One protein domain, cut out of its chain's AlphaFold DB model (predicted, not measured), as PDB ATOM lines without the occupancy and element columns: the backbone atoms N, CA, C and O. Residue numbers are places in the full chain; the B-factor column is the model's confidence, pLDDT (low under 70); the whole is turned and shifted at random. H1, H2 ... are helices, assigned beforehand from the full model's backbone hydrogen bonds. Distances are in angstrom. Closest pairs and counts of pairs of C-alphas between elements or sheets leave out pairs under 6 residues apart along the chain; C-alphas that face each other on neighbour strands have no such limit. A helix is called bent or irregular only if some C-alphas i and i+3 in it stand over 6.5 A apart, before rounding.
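Overview. This is residues 6 to 56 of the 56 residues of an uncharacterized protein of Enterobacteriaceae bacterium TzEc013 (UniProt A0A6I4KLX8). The model is an uneven helical hairpin: H1 runs one way, a loop of residues 24 to 32 turns the chain at one end, and the longer H2 folds back beside H1 at a slant. The far part of H2 and the two residues after it, residues 46 to 56, stick out as a single free arm that adds to the length. The printed part has 51 residues with two named helices, H1 then H2, and no named strand; its class is all helix. It is loose, with a radius of gyration of the C-alphas of 13.9 A, and spans 48 by 16 by 12 A.

Arrangement. H1, residues 6 to 23, and H2, residues 33 to 54, form a helical hairpin. They touch, with 20 pairs of C-alphas within 8 A; the closest C-alphas are those of Ala 14 and Gly 34, 4.2 A apart. H2 touches H1 with residues 33 to 42 alone. The helices run opposite ways at a shallow tilt of 34.6 degrees, only just short of steep, and their centres are 15.4 A apart. In both H1 and H2 every O i to N i+4 pair is within hydrogen-bond range.

Along the chain. H1 has 18 residues and begins at C-alpha 6, (137.849, 138.407, 227.269); it is 26.2 A long from first to last C-alpha and ends at C-alpha 23, (119.596, 155.881, 234.236). Nine residues follow, a short link. H2 has 22 residues and measures 32.1 A from C-alpha 33 to C-alpha 54, the latter at (150.338, 131.605, 247.869). Neither helix is bent.

Size, cuts and confidence. The two C-alphas farthest apart are those of Ser 26 and Lys 56, 48.6 A. Residues 46 to 56, of which 46 to 54 belong to H2, stand free; the body without them spans 31 by 15 by 10 A. The printed part has no cut and ends at the chain's last residue, Lys 56. The mean pLDDT of the printed part is 93.1, and one residue, Lys 56, is under 70.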
ATOM      1  N   ASP A   6     139.190 138.983 227.380       92.62
ATOM      2  CA  ASP A   6     137.849 138.407 227.269       92.62
ATOM      3  C   ASP A   6     137.045 138.541 228.573       92.62
ATOM      4  O   ASP A   6     135.873 138.922 228.558       92.62
ATOM      5  N   ILE A   7     137.687 138.287 229.716       92.12
ATOM      6  CA  ILE A   7     137.049 138.378 231.033       92.12
ATOM      7  C   ILE A   7     136.803 139.836 231.434       92.12
ATOM      8  O   ILE A   7     135.738 140.162 231.964       92.12
ATOM      9  N   ASP A   8     137.754 140.727 231.160       93.12
ATOM     10  CA  ASP A   8     137.587 142.152 231.454       93.12
ATOM     11  C   ASP A   8     136.517 142.812 230.575       93.12
ATOM     12  O   ASP A   8     135.744 143.640 231.065       93.12
ATOM     13  N   ALA A   9     136.391 142.398 229.310       94.81
ATOM     14  CA  ALA A   9     135.292 142.830 228.453       94.81
ATOM     15  C   ALA A   9     133.937 142.409 229.044       94.81
ATOM     16  O   ALA A   9     133.034 143.237 229.161       94.81
ATOM     17  N   LEU A  10     133.806 141.159 229.506       95.44
ATOM     18  CA  LEU A  10     132.572 140.669 230.128       95.44
ATOM     19  C   LEU A  10     132.206 141.459 231.397       95.44
ATOM     20  O   LEU A  10     131.042 141.814 231.592       95.44
ATOM     21  N   ARG A  11     133.196 141.810 232.229       95.75
ATOM     22  CA  ARG A  11     132.997 142.703 233.386       95.75
ATOM     23  C   ARG A  11     132.533 144.093 232.954       95.75
ATOM     24  O   ARG A  11     131.634 144.652 233.575       95.75
ATOM     25  N   THR A  12     133.107 144.628 231.881       96.56
ATOM     26  CA  THR A  12     132.734 145.940 231.330       96.56
ATOM     27  C   THR A  12     131.281 145.951 230.856       96.56
ATOM     28  O   THR A  12     130.530 146.856 231.216       96.56
ATOM     29  N   PHE A  13     130.840 144.916 230.134       96.69
ATOM     30  CA  PHE A  13     129.437 144.773 229.731       96.69
ATOM     31  C   PHE A  13     128.493 144.643 230.929       96.69
ATOM     32  O   PHE A  13     127.424 145.252 230.933       96.69
ATOM     33  N   ALA A  14     128.895 143.899 231.962       96.56
ATOM     34  CA  ALA A  14     128.114 143.767 233.186       96.56
ATOM     35  C   ALA A  14     127.909 145.127 233.881       96.56
ATOM     36  O   ALA A  14     126.787 145.459 234.255       96.56
ATOM     37  N   VAL A  15     128.957 145.952 233.978       97.00
ATOM     38  CA  VAL A  15     128.861 147.313 234.535       97.00
ATOM     39  C   VAL A  15     128.011 148.225 233.650       97.00
ATOM     40  O   VAL A  15     127.161 148.942 234.173       97.00
ATOM     41  N   LEU A  16     128.172 148.180 232.325       96.69
ATOM     42  CA  LEU A  16     127.352 148.971 231.397       96.69
ATOM     43  C   LEU A  16     125.858 148.666 231.551       96.69
ATOM     44  O   LEU A  16     125.054 149.593 231.622       96.69
ATOM     45  N   ALA A  17     125.486 147.389 231.665       94.81
ATOM     46  CA  ALA A  17     124.099 146.987 231.892       94.81
ATOM     47  C   ALA A  17     123.531 147.567 233.201       94.81
ATOM     48  O   ALA A  17     122.395 148.046 233.225       94.81
ATOM     49  N   VAL A  18     124.335 147.589 234.270       96.62
ATOM     50  CA  VAL A  18     123.961 148.190 235.561       96.62
ATOM     51  C   VAL A  18     123.799 149.700 235.440       96.62
ATOM     52  O   VAL A  18     122.820 150.249 235.942       96.62
ATOM     53  N   VAL A  19     124.733 150.377 234.772       96.69
ATOM     54  CA  VAL A  19     124.696 151.832 234.584       96.69
ATOM     55  C   VAL A  19     123.455 152.236 233.786       96.69
ATOM     56  O   VAL A  19     122.713 153.106 234.232       96.69
ATOM     57  N   ILE A  20     123.169 151.565 232.665       95.75
ATOM     58  CA  ILE A  20     121.972 151.829 231.843       95.75
ATOM     59  C   ILE A  20     120.690 151.644 232.667       95.75
ATOM     60  O   ILE A  20     119.797 152.490 232.612       95.75
ATOM     61  N   PHE A  21     120.615 150.581 233.474       94.56
ATOM     62  CA  PHE A  21     119.478 150.344 234.362       94.56
ATOM     63  C   PHE A  21     119.285 151.455 235.405       94.56
ATOM     64  O   PHE A  21     118.148 151.820 235.690       94.56
ATOM     65  N   HIS A  22     120.367 152.036 235.933       94.81
ATOM     66  CA  HIS A  22     120.276 153.157 236.879       94.81
ATOM     67  C   HIS A  22     119.787 154.458 236.228       94.81
ATOM     68  O   HIS A  22     119.106 155.235 236.890       94.81
ATOM     69  N   PHE A  23     120.102 154.703 234.951       94.19
ATOM     70  CA  PHE A  23     119.596 155.881 234.236       94.19
ATOM     71  C   PHE A  23     118.089 155.800 233.988       94.19
ATOM     72  O   PHE A  23     117.375 156.784 234.172       94.19
ATOM     73  N   ASN A  24     117.603 154.639 233.550       91.31
ATOM     74  CA  ASN A  24     116.180 154.395 233.376       91.31
ATOM     75  C   ASN A  24     115.901 152.888 233.412       91.31
ATOM     76  O   ASN A  24     116.171 152.167 232.448       91.31
ATOM     77  N   GLY A  25     115.290 152.428 234.505       85.81
ATOM     78  CA  GLY A  25     114.970 151.016 234.716       85.81
ATOM     79  C   GLY A  25     114.037 150.411 233.661       85.81
ATOM     80  O   GLY A  25     114.014 149.195 233.506       85.81
ATOM     81  N   SER A  26     113.314 151.229 232.886       89.75
ATOM     82  CA  SER A  26     112.487 150.756 231.770       89.75
ATOM     83  C   SER A  26     113.287 150.450 230.498       89.75
ATOM     84  O   SER A  26     112.788 149.704 229.660       89.75
ATOM     85  N   LEU A  27     114.490 151.013 230.320       90.00
ATOM     86  CA  LEU A  27     115.323 150.753 229.135       90.00
ATOM     87  C   LEU A  27     115.933 149.353 229.170       90.00
ATOM     88  O   LEU A  27     116.090 148.712 228.133       90.00
ATOM     89  N   LEU A  28     116.295 148.887 230.365       91.38
ATOM     90  CA  LEU A  28     116.924 147.587 230.549       91.38
ATOM     91  C   LEU A  28     116.509 146.969 231.894       91.38
ATOM     92  O   LEU A  28     117.338 146.878 232.795       91.38
ATOM     93  N   PRO A  29     115.251 146.518 232.059       87.25
ATOM     94  CA  PRO A  29     114.704 146.069 233.349       87.25
ATOM     95  C   PRO A  29     115.461 144.899 234.001       87.25
ATOM     96  O   PRO A  29     115.344 144.688 235.204       87.25
ATOM     97  N   GLY A  30     116.279 144.166 233.236       91.81
ATOM     98  CA  GLY A  30     117.179 143.120 233.737       91.81
ATOM     99  C   GLY A  30     118.601 143.580 234.089       91.81
ATOM    100  O   GLY A  30     119.423 142.752 234.473       91.81
ATOM    101  N   GLY A  31     118.939 144.866 233.956       92.00
ATOM    102  CA  GLY A  31     120.322 145.347 234.094       92.00
ATOM    103  C   GLY A  31     120.908 145.226 235.495       92.00
ATOM    104  O   GLY A  31     122.125 145.121 235.638       92.00
ATOM    105  N   PHE A  32     120.065 145.110 236.524       94.00
ATOM    106  CA  PHE A  32     120.501 144.778 237.881       94.00
ATOM    107  C   PHE A  32     121.242 143.429 237.957       94.00
ATOM    108  O   PHE A  32     122.117 143.256 238.806       94.00
ATOM    109  N   ALA A  33     120.960 142.481 237.052       95.75
ATOM    110  CA  ALA A  33     121.662 141.199 236.993       95.75
ATOM    111  C   ALA A  33     123.160 141.362 236.672       95.75
ATOM    112  O   ALA A  33     123.965 140.518 237.073       95.75
ATOM    113  N   GLY A  34     123.551 142.469 236.027       95.94
ATOM    114  CA  GLY A  34     124.952 142.801 235.772       95.94
ATOM    115  C   GLY A  34     125.779 142.924 237.057       95.94
ATOM    116  O   GLY A  34     126.956 142.573 237.053       95.94
ATOM    117  N   VAL A  35     125.165 143.299 238.186       96.69
ATOM    118  CA  VAL A  35     125.838 143.334 239.496       96.69
ATOM    119  C   VAL A  35     126.316 141.935 239.893       96.69
ATOM    120  O   VAL A  35     127.490 141.741 240.213       96.69
ATOM    121  N   ASN A  36     125.426 140.940 239.812       97.00
ATOM    122  CA  ASN A  36     125.742 139.556 240.170       97.00
ATOM    123  C   ASN A  36     126.835 138.978 239.264       97.00
ATOM    124  O   ASN A  36     127.788 138.368 239.749       97.00
ATOM    125  N   VAL A  37     126.730 139.216 237.954       96.06
ATOM    126  CA  VAL A  37     127.718 138.752 236.970       96.06
ATOM    127  C   VAL A  37     129.090 139.383 237.230       96.06
ATOM    128  O   VAL A  37     130.096 138.674 237.271       96.06
ATOM    129  N   PHE A  38     129.145 140.697 237.471       97.06
ATOM    130  CA  PHE A  38     130.394 141.408 237.741       97.06
ATOM    131  C   PHE A  38     131.115 140.871 238.984       97.06
ATOM    132  O   PHE A  38     132.327 140.622 238.942       97.06
ATOM    133  N   PHE A  39     130.385 140.670 240.085       96.44
ATOM    134  CA  PHE A  39     130.970 140.175 241.330       96.44
ATOM    135  C   PHE A  39     131.381 138.706 241.247       96.44
ATOM    136  O   PHE A  39     132.455 138.366 241.739       96.44
ATOM    137  N   ALA A  40     130.605 137.850 240.575       96.69
ATOM    138  CA  ALA A  40     130.973 136.449 240.375       96.69
ATOM    139  C   ALA A  40     132.294 136.311 239.597       96.69
ATOM    140  O   ALA A  40     133.199 135.585 240.015       96.69
ATOM    141  N   ILE A  41     132.444 137.065 238.501       95.88
ATOM    142  CA  ILE A  41     133.669 137.063 237.691       95.88
ATOM    143  C   ILE A  41     134.854 137.632 238.479       95.88
ATOM    144  O   ILE A  41     135.950 137.067 238.458       95.88
ATOM    145  N   SER A  42     134.647 138.746 239.185       94.56
ATOM    146  CA  SER A  42     135.710 139.387 239.967       94.56
ATOM    147  C   SER A  42     136.169 138.494 241.122       94.56
ATOM    148  O   SER A  42     137.368 138.403 241.376       94.56
ATOM    149  N   GLY A  43     135.237 137.783 241.766       95.06
ATOM    150  CA  GLY A  43     135.532 136.784 242.790       95.06
ATOM    151  C   GLY A  43     136.382 135.641 242.243       95.06
ATOM    152  O   GLY A  43     137.450 135.370 242.781       95.06
ATOM    153  N   TYR A  44     135.977 135.043 241.117       93.50
ATOM    154  CA  TYR A  44     136.758 133.998 240.443       93.50
ATOM    155  C   TYR A  44     138.201 134.445 240.146       93.50
ATOM    156  O   TYR A  44     139.157 133.723 240.445       93.50
ATOM    157  N   LEU A  45     138.370 135.653 239.599       92.69
ATOM    158  CA  LEU A  45     139.687 136.180 239.244       92.69
ATOM    159  C   LEU A  45     140.542 136.474 240.487       92.69
ATOM    160  O   LEU A  45     141.699 136.055 240.538       92.69
ATOM    161  N   MET A  46     139.979 137.142 241.502       93.75
ATOM    162  CA  MET A  46     140.684 137.430 242.756       93.75
ATOM    163  C   MET A  46     141.115 136.153 243.473       93.75
ATOM    164  O   MET A  46     142.275 136.047 243.869       93.75
ATOM    165  N   THR A  47     140.230 135.161 243.601       94.69
ATOM    166  CA  THR A  47     140.571 133.875 244.221       94.69
ATOM    167  C   THR A  47     141.717 133.195 243.478       94.69
ATOM    168  O   THR A  47     142.661 132.722 244.111       94.69
ATOM    169  N   GLY A  48     141.696 133.204 242.142       92.69
ATOM    170  CA  GLY A  48     142.812 132.704 241.345       92.69
ATOM    171  C   GLY A  48     144.122 133.432 241.656       92.69
ATOM    172  O   GLY A  48     145.148 132.777 241.859       92.69
ATOM    173  N   ILE A  49     144.104 134.771 241.689       92.00
ATOM    174  CA  ILE A  49     145.286 135.602 241.975       92.00
ATOM    175  C   ILE A  49     145.856 135.260 243.354       92.00
ATOM    176  O   ILE A  49     147.057 135.027 243.471       92.00
ATOM    177  N   ILE A  50     144.997 135.168 244.371       94.81
ATOM    178  CA  ILE A  50     145.385 134.830 245.746       94.81
ATOM    179  C   ILE A  50     146.037 133.444 245.794       94.81
ATOM    180  O   ILE A  50     147.147 133.307 246.301       94.81
ATOM    181  N   ILE A  51     145.402 132.423 245.207       95.69
ATOM    182  CA  ILE A  51     145.943 131.054 245.178       95.69
ATOM    183  C   ILE A  51     147.294 131.010 244.454       95.69
ATOM    184  O   ILE A  51     148.231 130.367 244.926       95.69
ATOM    185  N   SER A  52     147.416 131.703 243.319       91.62
ATOM    186  CA  SER A  52     148.676 131.786 242.576       91.62
ATOM    187  C   SER A  52     149.766 132.522 243.352       91.62
ATOM    188  O   SER A  52     150.937 132.207 243.156       91.62
ATOM    189  N   GLY A  53     149.404 133.507 244.177       90.81
ATOM    190  CA  GLY A  53     150.332 134.230 245.041       90.81
ATOM    191  C   GLY A  53     150.837 133.379 246.203       90.81
ATOM    192  O   GLY A  53     152.010 133.461 246.532       90.81
ATOM    193  N   ILE A  54     149.980 132.527 246.775       94.31
ATOM    194  CA  ILE A  54     150.338 131.605 247.869       94.31
ATOM    195  C   ILE A  54     151.222 130.450 247.381       94.31
ATOM    196  O   ILE A  54     152.073 129.969 248.120       94.31
ATOM    197  N   LYS A  55     151.020 129.969 246.146       81.69
ATOM    198  CA  LYS A  55     151.815 128.873 245.559       81.69
ATOM    199  C   LYS A  55     153.237 129.273 245.136       81.69
ATOM    200  O   LYS A  55     153.953 128.414 244.621       81.69
ATOM    201  N   LYS A  56     153.602 130.546 245.270       56.97
ATOM    202  CA  LYS A  56     154.901 131.094 244.880       56.97
ATOM    203  C   LYS A  56     155.816 131.195 246.092       56.97
ATOM    204  O   LYS A  56     157.020 130.930 245.902       56.97
TER     205      LYS A  56